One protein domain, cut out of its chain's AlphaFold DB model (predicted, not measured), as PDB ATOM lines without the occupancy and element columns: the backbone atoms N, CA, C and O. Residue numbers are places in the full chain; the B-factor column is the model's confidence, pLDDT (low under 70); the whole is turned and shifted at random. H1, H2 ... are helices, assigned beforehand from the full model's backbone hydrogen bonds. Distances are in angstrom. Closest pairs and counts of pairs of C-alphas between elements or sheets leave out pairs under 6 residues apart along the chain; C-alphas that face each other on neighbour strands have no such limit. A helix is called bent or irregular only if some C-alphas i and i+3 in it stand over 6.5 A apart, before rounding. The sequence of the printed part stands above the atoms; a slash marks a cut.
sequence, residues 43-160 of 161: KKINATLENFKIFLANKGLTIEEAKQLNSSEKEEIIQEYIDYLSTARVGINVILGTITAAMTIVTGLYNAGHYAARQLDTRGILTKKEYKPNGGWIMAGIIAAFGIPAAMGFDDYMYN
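Overview. This is residues 43 to 160 of the 161 residues of an uncharacterized protein of Enterococcus mundtii CRL35 (UniProt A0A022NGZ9). Helix H4 is the core of a compact helical body: H1 crosses it, H3 folds alongside it as a hairpin, short H2 sits by its end, and H5 crosses it on the way to the far part. There H5, kinked H6 and H7 make an up-and-down bundle, each running against the one before it. You have 118 printed residues with seven named helices, H1 to H7 in order, and no named strand: all helix. The radius of gyration of the C-alphas is 13.2 A, and the spans are 40 by 28 by 27 A.

Arrangement. Start with H1, residues 43 to 58; its residues 45 to 52 alone touch H4, residues 93 to 105, closest at C-alphas 48 and 97, 5.3 A, at a steep tilt of 62 degrees. H2, residues 63 to 68, touches residues 104 to 105 of H4, closest at C-alphas 67 and 105, 4.6 A. H3, residues 71 to 88, forms a hairpin with H4, closest at C-alphas 85 and 94, 5.6 A, at a shallow tilt of 22 degrees. H4 touches H5, residues 109 to 122, closest at C-alphas 102 and 112, 4.9 A, at a steep 46 degrees. H5 touches H7, residues 148 to 159, closest at C-alphas 114 and 153, 4.2 A. H6, residues 128 to 146, forms a hairpin with H7, closest at C-alphas 142 and 151, 5.2 A. H1 and H7 are apart. Every O i to N i+4 pair is within hydrogen-bond range in H1, H2, H4, H5 and H7; H3 has 13 of 14, H6 11 of 15.

Along the chain. Find C-alpha 43 at (15.104, -88.257, 69.051); H1 runs 22.5 A from there. H3 measures 26.1 A and H5 20.1 A. H6 is irregular, with C-alphas 133 and 136 8.0 A apart and a kink of 82 degrees near residue 135. H7 ends at C-alpha 159, (-9.906, -95.648, 56.697).

Size, cuts and confidence. Look to Gly 60 and Pro 133 for the farthest C-alphas, 40.4 A apart. The printed part has no cut, and its six links between helices are tight. Residues 87 to 90 have pLDDT under 70.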
ATOM      1  N   LYS A  43      13.908 -87.416  68.929       73.31
ATOM      2  CA  LYS A  43      15.104 -88.257  69.051       73.31
ATOM      3  C   LYS A  43      14.976 -89.579  68.283       73.31
ATOM      4  O   LYS A  43      15.945 -90.011  67.666       73.31
ATOM      5  N   LYS A  44      13.804 -90.223  68.312       73.69
ATOM      6  CA  LYS A  44      13.559 -91.470  67.571       73.69
ATOM      7  C   LYS A  44      13.424 -91.234  66.073       73.69
ATOM      8  O   LYS A  44      13.906 -92.056  65.309       73.69
ATOM      9  N   ILE A  45      12.834 -90.114  65.667       73.31
ATOM     10  CA  ILE A  45      12.682 -89.752  64.250       73.31
ATOM     11  C   ILE A  45      14.039 -89.425  63.619       73.31
ATOM     12  O   ILE A  45      14.367 -89.902  62.536       73.31
ATOM     13  N   ASN A  46      14.888 -88.683  64.331       79.56
ATOM     14  CA  ASN A  46      16.259 -88.457  63.879       79.56
ATOM     15  C   ASN A  46      17.022 -89.785  63.775       79.56
ATOM     16  O   ASN A  46      17.732 -90.011  62.801       79.56
ATOM     17  N   ALA A  47      16.813 -90.706  64.722       82.62
ATOM     18  CA  ALA A  47      17.392 -92.042  64.636       82.62
ATOM     19  C   ALA A  47      16.856 -92.849  63.438       82.62
ATOM     20  O   ALA A  47      17.633 -93.563  62.815       82.62
ATOM     21  N   THR A  48      15.573 -92.739  63.066       84.38
ATOM     22  CA  THR A  48      15.049 -93.424  61.869       84.38
ATOM     23  C   THR A  48      15.618 -92.856  60.577       84.38
ATOM     24  O   THR A  48      15.846 -93.627  59.645       84.38
ATOM     25  N   LEU A  49      15.894 -91.549  60.523       87.31
ATOM     26  CA  LEU A  49      16.569 -90.932  59.382       87.31
ATOM     27  C   LEU A  49      18.023 -91.396  59.269       87.31
ATOM     28  O   LEU A  49      18.451 -91.789  58.188       87.31
ATOM     29  N   GLU A  50      18.771 -91.394  60.371       88.44
ATOM     30  CA  GLU A  50      20.154 -91.882  60.375       88.44
ATOM     31  C   GLU A  50      20.229 -93.377  60.041       88.44
ATOM     32  O   GLU A  50      21.058 -93.787  59.232       88.44
ATOM     33  N   ASN A  51      19.305 -94.192  60.557       89.25
ATOM     34  CA  ASN A  51      19.213 -95.607  60.194       89.25
ATOM     35  C   ASN A  51      18.950 -95.801  58.696       89.25
ATOM     36  O   ASN A  51      19.545 -96.684  58.080       89.25
ATOM     37  N   PHE A  52      18.094 -94.966  58.100       91.50
ATOM     38  CA  PHE A  52      17.832 -95.023  56.666       91.50
ATOM     39  C   PHE A  52      19.048 -94.573  55.842       91.50
ATOM     40  O   PHE A  52      19.381 -95.210  54.849       91.50
ATOM     41  N   LYS A  53      19.776 -93.538  56.280       92.31
ATOM     42  CA  LYS A  53      21.046 -93.130  55.652       92.31
ATOM     43  C   LYS A  53      22.083 -94.248  55.682       92.31
ATOM     44  O   LYS A  53      22.714 -94.505  54.665       92.31
ATOM     45  N   ILE A  54      22.245 -94.918  56.823       92.69
ATOM     46  CA  ILE A  54      23.159 -96.061  56.963       92.69
ATOM     47  C   ILE A  54      22.728 -97.198  56.030       92.69
ATOM     48  O   ILE A  54      23.568 -97.788  55.355       92.69
ATOM     49  N   PHE A  55      21.426 -97.479  55.950       93.25
ATOM     50  CA  PHE A  55      20.884 -98.475  55.028       93.25
ATOM     51  C   PHE A  55      21.222 -98.155  53.562       93.25
ATOM     52  O   PHE A  55      21.720 -99.026  52.852       93.25
ATOM     53  N   LEU A  56      21.027 -96.905  53.126       93.56
ATOM     54  CA  LEU A  56      21.401 -96.466  51.777       93.56
ATOM     55  C   LEU A  56      22.916 -96.546  51.547       93.56
ATOM     56  O   LEU A  56      23.353 -97.068  50.523       93.56
ATOM     57  N   ALA A  57      23.722 -96.113  52.519       93.31
ATOM     58  CA  ALA A  57      25.178 -96.155  52.423       93.31
ATOM     59  C   ALA A  57      25.705 -97.591  52.271       93.31
ATOM     60  O   ALA A  57      26.592 -97.836  51.457       93.31
ATOM     61  N   ASN A  58      25.112 -98.559  52.978       92.81
ATOM     62  CA  ASN A  58      25.438 -99.982  52.828       92.81
ATOM     63  C   ASN A  58      25.096-100.533  51.434       92.81
ATOM     64  O   ASN A  58      25.673-101.533  51.012       92.81
ATOM     65  N   LYS A  59      24.180 -99.879  50.713       91.81
ATOM     66  CA  LYS A  59      23.848-100.162  49.310       91.81
ATOM     67  C   LYS A  59      24.679 -99.355  48.310       91.81
ATOM     68  O   LYS A  59      24.473 -99.495  47.111       91.81
ATOM     69  N   GLY A  60      25.610 -98.526  48.784       92.94
ATOM     70  CA  GLY A  60      26.410 -97.649  47.934       92.94
ATOM     71  C   GLY A  60      25.630 -96.457  47.374       92.94
ATOM     72  O   GLY A  60      26.008 -95.942  46.329       92.94
ATOM     73  N   LEU A  61      24.550 -96.037  48.043       93.25
ATOM     74  CA  LEU A  61      23.703 -94.915  47.632       93.25
ATOM     75  C   LEU A  61      23.710 -93.785  48.666       93.25
ATOM     76  O   LEU A  61      23.675 -94.004  49.879       93.25
ATOM     77  N   THR A  62      23.666 -92.553  48.177       93.62
ATOM     78  CA  THR A  62      23.322 -91.357  48.952       93.62
ATOM     79  C   THR A  62      21.820 -91.060  48.870       93.62
ATOM     80  O   THR A  62      21.104 -91.582  48.017       93.62
ATOM     81  N   ILE A  63      21.317 -90.173  49.740       90.19
ATOM     82  CA  ILE A  63      19.924 -89.690  49.655       90.19
ATOM     83  C   ILE A  63      19.658 -89.013  48.306       90.19
ATOM     84  O   ILE A  63      18.592 -89.204  47.725       90.19
ATOM     85  N   GLU A  64      20.602 -88.208  47.820       91.19
ATOM     86  CA  GLU A  64      20.413 -87.460  46.576       91.19
ATOM     87  C   GLU A  64      20.351 -88.398  45.373       91.19
ATOM     88  O   GLU A  64      19.458 -88.246  44.547       91.19
ATOM     89  N   GLU A  65      21.192 -89.431  45.324       91.75
ATOM     90  CA  GLU A  65      21.095 -90.478  44.301       91.75
ATOM     91  C   GLU A  65      19.773 -91.245  44.414       91.75
ATOM     92  O   GLU A  65      19.069 -91.398  43.418       91.75
ATOM     93  N   ALA A  66      19.366 -91.629  45.629       91.06
ATOM     94  CA  ALA A  66      18.106 -92.337  45.858       91.06
ATOM     95  C   ALA A  66      16.865 -91.524  45.431       91.06
ATOM     96  O   ALA A  66      15.869 -92.084  44.972       91.06
ATOM     97  N   LYS A  67      16.917 -90.188  45.524       90.25
ATOM     98  CA  LYS A  67      15.865 -89.291  45.013       90.25
ATOM     99  C   LYS A  67      15.808 -89.231  43.486       90.25
ATOM    100  O   LYS A  67      14.730 -88.955  42.958       90.25
ATOM    101  N   GLN A  68      16.915 -89.470  42.784       91.69
ATOM    102  CA  GLN A  68      16.959 -89.458  41.313       91.69
ATOM    103  C   GLN A  68      16.517 -90.781  40.683       91.69
ATOM    104  O   GLN A  68      16.244 -90.825  39.486       91.69
ATOM    105  N   LEU A  69      16.398 -91.840  41.483       90.12
ATOM    106  CA  LEU A  69      15.908 -93.135  41.027       90.12
ATOM    107  C   LEU A  69      14.487 -93.056  40.459       90.12
ATOM    108  O   LEU A  69      13.674 -92.187  40.820       90.12
ATOM    109  N   ASN A  70      14.171 -94.004  39.583       91.69
ATOM    110  CA  ASN A  70      12.825 -94.140  39.051       91.69
ATOM    111  C   ASN A  70      11.855 -94.679  40.125       91.69
ATOM    112  O   ASN A  70      12.251 -95.100  41.212       91.69
ATOM    113  N   SER A  71      10.551 -94.634  39.842       87.00
ATOM    114  CA  SER A  71       9.521 -95.026  40.815       87.00
ATOM    115  C   SER A  71       9.646 -96.476  41.293       87.00
ATOM    116  O   SER A  71       9.399 -96.731  42.468       87.00
ATOM    117  N   SER A  72      10.046 -97.401  40.415       89.06
ATOM    118  CA  SER A  72      10.200 -98.822  40.753       89.06
ATOM    119  C   SER A  72      11.385 -99.046  41.690       89.06
ATOM    120  O   SER A  72      11.259 -99.747  42.685       89.06
ATOM    121  N   GLU A  73      12.518 -98.407  41.407       91.69
ATOM    122  CA  GLU A  73      13.734 -98.503  42.228       91.69
ATOM    123  C   GLU A  73      13.532 -97.877  43.618       91.69
ATOM    124  O   GLU A  73      13.969 -98.420  44.632       91.69
ATOM    125  N   LYS A  74      12.818 -96.746  43.694       89.69
ATOM    126  CA  LYS A  74      12.430 -96.139  44.978       89.69
ATOM    127  C   LYS A  74      11.550 -97.072  45.795       89.69
ATOM    128  O   LYS A  74      11.733 -97.194  47.005       89.69
ATOM    129  N   GLU A  75      10.581 -97.704  45.140       88.75
ATOM    130  CA  GLU A  75       9.700 -98.667  45.782       88.75
ATOM    131  C   GLU A  75      10.493 -99.869  46.306       88.75
ATOM    132  O   GLU A  75      10.334-100.213  47.476       88.75
ATOM    133  N   GLU A  76      11.403-100.427  45.508       91.81
ATOM    134  CA  GLU A  76      12.294-101.520  45.911       91.81
ATOM    135  C   GLU A  76      13.128-101.158  47.148       91.81
ATOM    136  O   GLU A  76      13.082-101.870  48.149       91.81
ATOM    137  N   ILE A  77      13.788 -99.996  47.157       92.44
ATOM    138  CA  ILE A  77      14.592 -99.538  48.301       92.44
ATOM    139  C   ILE A  77      13.758 -99.407  49.574       92.44
ATOM    140  O   ILE A  77      14.194 -99.811  50.655       92.44
ATOM    141  N   ILE A  78      12.563 -98.817  49.478       91.38
ATOM    142  CA  ILE A  78      11.707 -98.666  50.658       91.38
ATOM    143  C   ILE A  78      11.225-100.039  51.125       91.38
ATOM    144  O   ILE A  78      11.170-100.282  52.327       91.38
ATOM    145  N   GLN A  79      10.900-100.943  50.205       90.19
ATOM    146  CA  GLN A  79      10.503-102.309  50.527       90.19
ATOM    147  C   GLN A  79      11.606-103.071  51.263       90.19
ATOM    148  O   GLN A  79      11.360-103.588  52.351       90.19
ATOM    149  N   GLU A  80      12.827-103.060  50.737       91.31
ATOM    150  CA  GLU A  80      13.982-103.678  51.386       91.31
ATOM    151  C   GLU A  80      14.266-103.059  52.762       91.31
ATOM    152  O   GLU A  80      14.621-103.766  53.706       91.31
ATOM    153  N   TYR A  81      14.070-101.745  52.914       91.56
ATOM    154  CA  TYR A  81      14.211-101.092  54.212       91.56
ATOM    155  C   TYR A  81      13.123-101.526  55.204       91.56
ATOM    156  O   TYR A  81      13.412-101.745  56.380       91.56
ATOM    157  N   ILE A  82      11.877-101.700  54.754       89.12
ATOM    158  CA  ILE A  82      10.801-102.259  55.587       89.12
ATOM    159  C   ILE A  82      11.154-103.682  56.021       89.12
ATOM    160  O   ILE A  82      10.981-104.012  57.194       89.12
ATOM    161  N   ASP A  83      11.679-104.509  55.117       87.69
ATOM    162  CA  ASP A  83      12.101-105.877  55.435       87.69
ATOM    163  C   ASP A  83      13.229-105.886  56.475       87.69
ATOM    164  O   ASP A  83      13.151-106.594  57.486       87.69
ATOM    165  N   TYR A  84      14.210-104.999  56.315       85.94
ATOM    166  CA  TYR A  84      15.261-104.763  57.303       85.94
ATOM    167  C   TYR A  84      14.710-104.332  58.677       85.94
ATOM    168  O   TYR A  84      15.178-104.794  59.716       85.94
ATOM    169  N   LEU A  85      13.682-103.479  58.721       83.44
ATOM    170  CA  LEU A  85      13.071-103.038  59.981       83.44
ATOM    171  C   LEU A  85      12.200-104.123  60.633       83.44
ATOM    172  O   LEU A  85      12.222-104.282  61.858       83.44
ATOM    173  N   SER A  86      11.434-104.857  59.826       71.06
ATOM    174  CA  SER A  86      10.475-105.871  60.282       71.06
ATOM    175  C   SER A  86      11.157-107.083  60.919       71.06
ATOM    176  O   SER A  86      10.642-107.635  61.889       71.06
ATOM    177  N   THR A  87      12.354-107.438  60.444       66.94
ATOM    178  CA  THR A  87      13.193-108.491  61.035       66.94
ATOM    179  C   THR A  87      13.791-108.085  62.386       66.94
ATOM    180  O   THR A  87      14.084-108.949  63.210       66.94
ATOM    181  N   ALA A  88      13.940-106.781  62.650       56.50
ATOM    182  CA  ALA A  88      14.578-106.270  63.857       56.50
ATOM    183  C   ALA A  88      13.597-106.000  65.012       56.50
ATOM    184  O   ALA A  88      13.907-106.359  66.151       56.50
ATOM    185  N   ARG A  89      12.443-105.346  64.769       55.44
ATOM    186  CA  ARG A  89      11.396-105.048  65.779       55.44
ATOM    187  C   ARG A  89      10.049-104.724  65.123       55.44
ATOM    188  O   ARG A  89       9.971-103.782  64.341       55.44
ATOM    189  N   VAL A  90       8.970-105.383  65.544       55.50
ATOM    190  CA  VAL A  90       7.596-105.114  65.070       55.50
ATOM    191  C   VAL A  90       6.894-104.158  66.044       55.50
ATOM    192  O   VAL A  90       6.969-104.342  67.256       55.50
ATOM    193  N   GLY A  91       6.273-103.086  65.549       72.00
ATOM    194  CA  GLY A  91       5.515-102.150  66.387       72.00
ATOM    195  C   GLY A  91       5.440-100.753  65.782       72.00
ATOM    196  O   GLY A  91       4.600-100.478  64.942       72.00
ATOM    197  N   ILE A  92       6.332 -99.852  66.189       74.25
ATOM    198  CA  ILE A  92       6.257 -98.428  65.809       74.25
ATOM    199  C   ILE A  92       7.433 -97.933  64.971       74.25
ATOM    200  O   ILE A  92       7.282 -97.055  64.127       74.25
ATOM    201  N   ASN A  93       8.612 -98.521  65.167       78.81
ATOM    202  CA  ASN A  93       9.820 -98.115  64.460       78.81
ATOM    203  C   ASN A  93       9.704 -98.453  62.975       78.81
ATOM    204  O   ASN A  93      10.257 -97.735  62.153       78.81
ATOM    205  N   VAL A  94       8.944 -99.503  62.640       85.50
ATOM    206  CA  VAL A  94       8.616 -99.838  61.254       85.50
ATOM    207  C   VAL A  94       7.721 -98.761  60.649       85.50
ATOM    208  O   VAL A  94       8.012 -98.292  59.557       85.50
ATOM    209  N   ILE A  95       6.704 -98.282  61.375       85.50
ATOM    210  CA  ILE A  95       5.824 -97.195  60.913       85.50
ATOM    211  C   ILE A  95       6.637 -95.919  60.670       85.50
ATOM    212  O   ILE A  95       6.638 -95.378  59.565       85.50
ATOM    213  N   LEU A  96       7.388 -95.475  61.683       86.69
ATOM    214  CA  LEU A  96       8.228 -94.278  61.608       86.69
ATOM    215  C   LEU A  96       9.297 -94.391  60.520       86.69
ATOM    216  O   LEU A  96       9.497 -93.455  59.750       86.69
ATOM    217  N   GLY A  97       9.978 -95.533  60.449       88.44
ATOM    218  CA  GLY A  97      11.014 -95.799  59.462       88.44
ATOM    219  C   GLY A  97      10.464 -95.815  58.042       88.44
ATOM    220  O   GLY A  97      11.067 -95.210  57.161       88.44
ATOM    221  N   THR A  98       9.285 -96.403  57.829       89.06
ATOM    222  CA  THR A  98       8.638 -96.430  56.511       89.06
ATOM    223  C   THR A  98       8.241 -95.030  56.059       89.06
ATOM    224  O   THR A  98       8.556 -94.647  54.934       89.06
ATOM    225  N   ILE A  99       7.607 -94.239  56.936       88.50
ATOM    226  CA  ILE A  99       7.255 -92.844  56.625       88.50
ATOM    227  C   ILE A  99       8.522 -92.023  56.369       88.50
ATOM    228  O   ILE A  99       8.573 -91.280  55.394       88.50
ATOM    229  N   THR A 100       9.571 -92.203  57.181       89.69
ATOM    230  CA  THR A 100      10.862 -91.523  56.993       89.69
ATOM    231  C   THR A 100      11.467 -91.849  55.629       89.69
ATOM    232  O   THR A 100      11.835 -90.935  54.895       89.69
ATOM    233  N   ALA A 101      11.551 -93.131  55.267       88.94
ATOM    234  CA  ALA A 101      12.115 -93.563  53.993       88.94
ATOM    235  C   ALA A 101      11.301 -93.016  52.817       88.94
ATOM    236  O   ALA A 101      11.862 -92.376  51.929       88.94
ATOM    237  N   ALA A 102       9.973 -93.164  52.870       88.88
ATOM    238  CA  ALA A 102       9.071 -92.630  51.859       88.88
ATOM    239  C   ALA A 102       9.220 -91.108  51.718       88.88
ATOM    240  O   ALA A 102       9.439 -90.625  50.618       88.88
ATOM    241  N   MET A 103       9.206 -90.339  52.808       87.19
ATOM    242  CA  MET A 103       9.381 -88.882  52.755       87.19
ATOM    243  C   MET A 103      10.751 -88.448  52.229       87.19
ATOM    244  O   MET A 103      10.874 -87.371  51.650       87.19
ATOM    245  N   THR A 104      11.788 -89.249  52.469       85.31
ATOM    246  CA  THR A 104      13.162 -88.895  52.099       85.31
ATOM    247  C   THR A 104      13.386 -89.001  50.592       85.31
ATOM    248  O   THR A 104      14.141 -88.196  50.043       85.31
ATOM    249  N   ILE A 105      12.736 -89.963  49.923       84.81
ATOM    250  CA  ILE A 105      12.983 -90.249  48.497       84.81
ATOM    251  C   ILE A 105      11.749 -90.103  47.589       84.81
ATOM    252  O   ILE A 105      11.899 -90.069  46.367       84.81
ATOM    253  N   VAL A 106      10.542 -89.970  48.150       80.69
ATOM    254  CA  VAL A 106       9.291 -89.668  47.426       80.69
ATOM    255  C   VAL A 106       8.933 -88.193  47.600       80.69
ATOM    256  O   VAL A 106       9.124 -87.600  48.659       80.69
ATOM    257  N   THR A 107       8.378 -87.580  46.555       71.12
ATOM    258  CA  THR A 107       7.882 -86.204  46.614       71.12
ATOM    259  C   THR A 107       6.490 -86.145  47.256       71.12
ATOM    260  O   THR A 107       5.514 -86.701  46.751       71.12
ATOM    261  N   GLY A 108       6.388 -85.415  48.370       83.94
ATOM    262  CA  GLY A 108       5.117 -85.056  49.003       83.94
ATOM    263  C   GLY A 108       4.816 -85.821  50.291       83.94
ATOM    264  O   GLY A 108       4.745 -87.046  50.319       83.94
ATOM    265  N   LEU A 109       4.567 -85.063  51.360       87.56
ATOM    266  CA  LEU A 109       4.307 -85.584  52.705       87.56
ATOM    267  C   LEU A 109       3.053 -86.468  52.765       87.56
ATOM    268  O   LEU A 109       3.097 -87.547  53.346       87.56
ATOM    269  N   TYR A 110       1.959 -86.042  52.121       91.31
ATOM    270  CA  TYR A 110       0.716 -86.819  52.059       91.31
ATOM    271  C   TYR A 110       0.926 -88.170  51.370       91.31
ATOM    272  O   TYR A 110       0.623 -89.216  51.942       91.31
ATOM    273  N   ASN A 111       1.530 -88.157  50.178       89.94
ATOM    274  CA  ASN A 111       1.811 -89.372  49.415       89.94
ATOM    275  C   ASN A 111       2.754 -90.311  50.168       89.94
ATOM    276  O   ASN A 111       2.563 -91.520  50.116       89.94
ATOM    277  N   ALA A 112       3.736 -89.773  50.896       91.00
ATOM    278  CA  ALA A 112       4.623 -90.576  51.724       91.00
ATOM    279  C   ALA A 112       3.875 -91.274  52.871       91.00
ATOM    280  O   ALA A 112       4.084 -92.464  53.098       91.00
ATOM    281  N   GLY A 113       2.968 -90.564  53.552       92.94
ATOM    282  CA  GLY A 113       2.098 -91.146  54.576       92.94
ATOM    283  C   GLY A 113       1.183 -92.238  54.016       92.94
ATOM    284  O   GLY A 113       1.146 -93.349  54.544       92.94
ATOM    285  N   HIS A 114       0.512 -91.948  52.900       94.06
ATOM    286  CA  HIS A 114      -0.393 -92.881  52.225       94.06
ATOM    287  C   HIS A 114       0.340 -94.125  51.704       94.06
ATOM    288  O   HIS A 114      -0.106 -95.257  51.897       94.06
ATOM    289  N   TYR A 115       1.507 -93.937  51.086       92.31
ATOM    290  CA  TYR A 115       2.369 -95.029  50.645       92.31
ATOM    291  C   TYR A 115       2.828 -95.887  51.827       92.31
ATOM    292  O   TYR A 115       2.723 -97.110  51.768       92.31
ATOM    293  N   ALA A 116       3.290 -95.268  52.916       92.38
ATOM    294  CA  ALA A 116       3.736 -96.002  54.092       92.38
ATOM    295  C   ALA A 116       2.612 -96.862  54.680       92.38
ATOM    296  O   ALA A 116       2.822 -98.048  54.928       92.38
ATOM    297  N   ALA A 117       1.409 -96.303  54.831       93.62
ATOM    298  CA  ALA A 117       0.242 -97.050  55.289       93.62
ATOM    299  C   ALA A 117      -0.070 -98.248  54.377       93.62
ATOM    300  O   ALA A 117      -0.281 -99.357  54.871       93.62
ATOM    301  N   ARG A 118       0.005 -98.060  53.051       93.12
ATOM    302  CA  ARG A 118      -0.168 -99.137  52.066       93.12
ATOM    303  C   ARG A 118       0.839-100.262  52.234       93.12
ATOM    304  O   ARG A 118       0.447-101.427  52.259       93.12
ATOM    305  N   GLN A 119       2.122 -99.937  52.355       90.69
ATOM    306  CA  GLN A 119       3.151-100.966  52.497       90.69
ATOM    307  C   GLN A 119       2.992-101.749  53.807       90.69
ATOM    308  O   GLN A 119       3.221-102.952  53.833       90.69
ATOM    309  N   LEU A 120       2.566-101.092  54.886       89.88
ATOM    310  CA  LEU A 120       2.383-101.748  56.180       89.88
ATOM    311  C   LEU A 120       1.145-102.660  56.215       89.88
ATOM    312  O   LEU A 120       1.227-103.755  56.769       89.88
ATOM    313  N   ASP A 121       0.029-102.243  55.606       91.31
ATOM    314  CA  ASP A 121      -1.206-103.044  55.528       91.31
ATOM    315  C   ASP A 121      -1.032-104.251  54.600       91.31
ATOM    316  O   ASP A 121      -1.319-105.382  54.990       91.31
ATOM    317  N   THR A 122      -0.474-104.040  53.402       89.38
ATOM    318  CA  THR A 122      -0.243-105.119  52.418       89.38
ATOM    319  C   THR A 122       0.705-106.203  52.928       89.38
ATOM    320  O   THR A 122       0.592-107.357  52.522       89.38
ATOM    321  N   ARG A 123       1.609-105.853  53.849       83.69
ATOM    322  CA  ARG A 123       2.555-106.778  54.487       83.69
ATOM    323  C   ARG A 123       2.039-107.373  55.799       83.69
ATOM    324  O   ARG A 123       2.751-108.148  56.426       83.69
ATOM    325  N   GLY A 124       0.831-107.008  56.235       84.88
ATOM    326  CA  GLY A 124       0.259-107.461  57.506       84.88
ATOM    327  C   GLY A 124       1.017-106.970  58.745       84.88
ATOM    328  O   GLY A 124       0.868-107.551  59.812       84.88
ATOM    329  N   ILE A 125       1.839-105.923  58.609       84.88
ATOM    330  CA  ILE A 125       2.603-105.319  59.713       84.88
ATOM    331  C   ILE A 125       1.693-104.428  60.560       84.88
ATOM    332  O   ILE A 125       1.832-104.363  61.779       84.88
ATOM    333  N   LEU A 126       0.785-103.711  59.898       87.38
ATOM    334  CA  LEU A 126      -0.249-102.913  60.537       87.38
ATOM    335  C   LEU A 126      -1.499-102.985  59.677       87.38
ATOM    336  O   LEU A 126      -1.643-102.245  58.706       87.38
ATOM    337  N   THR A 127      -2.401-103.886  60.035       89.62
ATOM    338  CA  THR A 127      -3.661-104.021  59.315       89.62
ATOM    339  C   THR A 127      -4.610-102.878  59.664       89.62
ATOM    340  O   THR A 127      -4.613-102.347  60.780       89.62
ATOM    341  N   LYS A 128      -5.533-102.560  58.754       91.94
ATOM    342  CA  LYS A 128      -6.626-101.599  59.022       91.94
ATOM    343  C   LYS A 128      -7.420-101.920  60.297       91.94
ATOM    344  O   LYS A 128      -7.910-101.013  60.967       91.94
ATOM    345  N   LYS A 129      -7.568-103.206  60.638       89.12
ATOM    346  CA  LYS A 129      -8.278-103.657  61.849       89.12
ATOM    347  C   LYS A 129      -7.505-103.339  63.129       89.12
ATOM    348  O   LYS A 129      -8.132-103.002  64.126       89.12
ATOM    349  N   GLU A 130      -6.179-103.418  63.094       86.31
ATOM    350  CA  GLU A 130      -5.301-103.067  64.221       86.31
ATOM    351  C   GLU A 130      -5.124-101.551  64.354       86.31
ATOM    352  O   GLU A 130      -5.018-101.027  65.466       86.31
ATOM    353  N   TYR A 131      -5.140-100.840  63.222       89.25
ATOM    354  CA  TYR A 131      -5.032 -99.389  63.192       89.25
ATOM    355  C   TYR A 131      -6.261 -98.700  63.787       89.25
ATOM    356  O   TYR A 131      -6.111 -97.890  64.692       89.25
ATOM    357  N   LYS A 132      -7.477 -99.010  63.314       90.31
ATOM    358  CA  LYS A 132      -8.698 -98.240  63.639       90.31
ATOM    359  C   LYS A 132      -8.952 -98.025  65.142       90.31
ATOM    360  O   LYS A 132      -9.242 -96.890  65.511       90.31
ATOM    361  N   PRO A 133      -8.797 -99.029  66.028       88.62
ATOM    362  CA  PRO A 133      -8.945 -98.824  67.473       88.62
ATOM    363  C   PRO A 133      -7.908 -97.861  68.074       88.62
ATOM    364  O   PRO A 133      -8.180 -97.213  69.079       88.62
ATOM    365  N   ASN A 134      -6.731 -97.755  67.452       84.50
ATOM    366  CA  ASN A 134      -5.584 -96.970  67.914       84.50
ATOM    367  C   ASN A 134      -5.309 -95.731  67.041       84.50
ATOM    368  O   ASN A 134      -4.325 -95.021  67.267       84.50
ATOM    369  N   GLY A 135      -6.162 -95.466  66.044       84.38
ATOM    370  CA  GLY A 135      -5.888 -94.521  64.961       84.38
ATOM    371  C   GLY A 135      -5.613 -93.115  65.473       84.38
ATOM    372  O   GLY A 135      -4.659 -92.490  65.035       84.38
ATOM    373  N   GLY A 136      -6.353 -92.660  66.491       86.12
ATOM    374  CA  GLY A 136      -6.147 -91.342  67.098       86.12
ATOM    375  C   GLY A 136      -4.737 -91.142  67.667       86.12
ATOM    376  O   GLY A 136      -4.097 -90.133  67.380       86.12
ATOM    377  N   TRP A 137      -4.215 -92.115  68.420       83.25
ATOM    378  CA  TRP A 137      -2.864 -92.030  68.993       83.25
ATOM    379  C   TRP A 137      -1.766 -92.219  67.944       83.25
ATOM    380  O   TRP A 137      -0.748 -91.531  68.003       83.25
ATOM    381  N   ILE A 138      -1.965 -93.108  66.964       85.69
ATOM    382  CA  ILE A 138      -1.005 -93.283  65.865       85.69
ATOM    383  C   ILE A 138      -0.960 -92.013  65.007       85.69
ATOM    384  O   ILE A 138       0.124 -91.528  64.694       85.69
ATOM    385  N   MET A 139      -2.117 -91.425  64.691       89.56
ATOM    386  CA  MET A 139      -2.219 -90.165  63.959       89.56
ATOM    387  C   MET A 139      -1.546 -89.027  64.726       89.56
ATOM    388  O   MET A 139      -0.714 -88.333  64.152       89.56
ATOM    389  N   ALA A 140      -1.822 -88.869  66.025       85.75
ATOM    390  CA  ALA A 140      -1.160 -87.864  66.862       85.75
ATOM    391  C   ALA A 140       0.368 -88.030  66.860       85.75
ATOM    392  O   ALA A 140       1.106 -87.052  66.733       85.75
ATOM    393  N   GLY A 141       0.844 -89.274  66.923       85.38
ATOM    394  CA  GLY A 141       2.256 -89.595  66.807       85.38
ATOM    395  C   GLY A 141       2.863 -89.197  65.460       85.38
ATOM    396  O   GLY A 141       3.920 -88.571  65.419       85.38
ATOM    397  N   ILE A 142       2.185 -89.509  64.352       88.56
ATOM    398  CA  ILE A 142       2.637 -89.128  63.006       88.56
ATOM    399  C   ILE A 142       2.607 -87.602  62.837       88.56
ATOM    400  O   ILE A 142       3.547 -87.051  62.272       88.56
ATOM    401  N   ILE A 143       1.598 -86.903  63.373       87.62
ATOM    402  CA  ILE A 143       1.525 -85.431  63.358       87.62
ATOM    403  C   ILE A 143       2.731 -84.832  64.076       87.62
ATOM    404  O   ILE A 143       3.395 -83.959  63.519       87.62
ATOM    405  N   ALA A 144       3.033 -85.310  65.284       82.50
ATOM    406  CA  ALA A 144       4.179 -84.835  66.054       82.50
ATOM    407  C   ALA A 144       5.513 -85.106  65.339       82.50
ATOM    408  O   ALA A 144       6.459 -84.335  65.485       82.50
ATOM    409  N   ALA A 145       5.580 -86.192  64.564       82.56
ATOM    410  CA  ALA A 145       6.801 -86.643  63.921       82.56
ATOM    411  C   ALA A 145       7.080 -86.011  62.552       82.56
ATOM    412  O   ALA A 145       8.210 -85.639  62.247       82.56
ATOM    413  N   PHE A 146       6.048 -85.929  61.719       85.94
ATOM    414  CA  PHE A 146       6.155 -85.658  60.285       85.94
ATOM    415  C   PHE A 146       5.174 -84.575  59.809       85.94
ATOM    416  O   PHE A 146       5.214 -84.165  58.649       85.94
ATOM    417  N   GLY A 147       4.303 -84.094  60.700       86.56
ATOM    418  CA  GLY A 147       3.297 -83.080  60.411       86.56
ATOM    419  C   GLY A 147       1.962 -83.639  59.910       86.56
ATOM    420  O   GLY A 147       1.807 -84.818  59.588       86.56
ATOM    421  N   ILE A 148       0.976 -82.741  59.840       89.94
ATOM    422  CA  ILE A 148      -0.415 -83.048  59.472       89.94
ATOM    423  C   ILE A 148      -0.536 -83.733  58.101       89.94
ATOM    424  O   ILE A 148      -1.247 -84.733  58.032       89.94
ATOM    425  N   PRO A 149       0.148 -83.294  57.023       92.44
ATOM    426  CA  PRO A 149      -0.070 -83.892  55.705       92.44
ATOM    427  C   PRO A 149       0.277 -85.385  55.650       92.44
ATOM    428  O   PRO A 149      -0.481 -86.162  55.077       92.44
ATOM    429  N   ALA A 150       1.382 -85.803  56.278       91.06
ATOM    430  CA  ALA A 150       1.775 -87.212  56.336       91.06
ATOM    431  C   ALA A 150       0.809 -88.040  57.189       91.06
ATOM    432  O   ALA A 150       0.458 -89.158  56.817       91.06
ATOM    433  N   ALA A 151       0.335 -87.477  58.304       93.06
ATOM    434  CA  ALA A 151      -0.664 -88.126  59.143       93.06
ATOM    435  C   ALA A 151      -1.994 -88.324  58.412       93.06
ATOM    436  O   ALA A 151      -2.556 -89.409  58.491       93.06
ATOM    437  N   MET A 152      -2.454 -87.319  57.662       94.38
ATOM    438  CA  MET A 152      -3.676 -87.424  56.863       94.38
ATOM    439  C   MET A 152      -3.555 -88.483  55.772       94.38
ATOM    440  O   MET A 152      -4.423 -89.339  55.679       94.38
ATOM    441  N   GLY A 153      -2.462 -88.494  55.002       93.94
ATOM    442  CA  GLY A 153      -2.274 -89.521  53.970       93.94
ATOM    443  C   GLY A 153      -2.255 -90.934  54.548       93.94
ATOM    444  O   GLY A 153      -2.820 -91.857  53.965       93.94
ATOM    445  N   PHE A 154      -1.648 -91.099  55.726       94.62
ATOM    446  CA  PHE A 154      -1.641 -92.372  56.441       94.62
ATOM    447  C   PHE A 154      -3.045 -92.779  56.925       94.62
ATOM    448  O   PHE A 154      -3.454 -93.925  56.728       94.62
ATOM    449  N   ASP A 155      -3.776 -91.852  57.556       95.25
ATOM    450  CA  ASP A 155      -5.132 -92.073  58.084       95.25
ATOM    451  C   ASP A 155      -6.126 -92.393  56.959       95.25
ATOM    452  O   ASP A 155      -6.871 -93.370  57.055       95.25
ATOM    453  N   ASP A 156      -6.082 -91.641  55.855       96.19
ATOM    454  CA  ASP A 156      -6.978 -91.816  54.708       96.19
ATOM    455  C   ASP A 156      -6.858 -93.224  54.116       96.19
ATOM    456  O   ASP A 156      -7.867 -93.919  53.965       96.19
ATOM    457  N   TYR A 157      -5.630 -93.718  53.909       96.06
ATOM    458  CA  TYR A 157      -5.424 -95.093  53.452       96.06
ATOM    459  C   TYR A 157      -6.035 -96.121  54.419       96.06
ATOM    460  O   TYR A 157      -6.713 -97.067  54.004       96.06
ATOM    461  N   MET A 158      -5.812 -95.948  55.726       94.50
ATOM    462  CA  MET A 158      -6.269 -96.895  56.748       94.50
ATOM    463  C   MET A 158      -7.795 -96.906  56.924       94.50
ATOM    464  O   MET A 158      -8.387 -97.942  57.264       94.50
ATOM    465  N   TYR A 159      -8.452 -95.775  56.666       94.75
ATOM    466  CA  TYR A 159      -9.906 -95.648  56.697       94.75
ATOM    467  C   TYR A 159     -10.591 -95.903  55.348       94.75
ATOM    468  O   TYR A 159     -11.815 -96.044  55.343       94.75
ATOM    469  N   ASN A 160      -9.832 -96.082  54.259       92.38
ATOM    470  CA  ASN A 160     -10.328 -96.126  52.878       92.38
ATOM    471  C   ASN A 160     -11.076 -94.836  52.486       92.38
ATOM    472  O   ASN A 160     -12.221 -94.909  52.031       92.38
TER     473      ASN A 160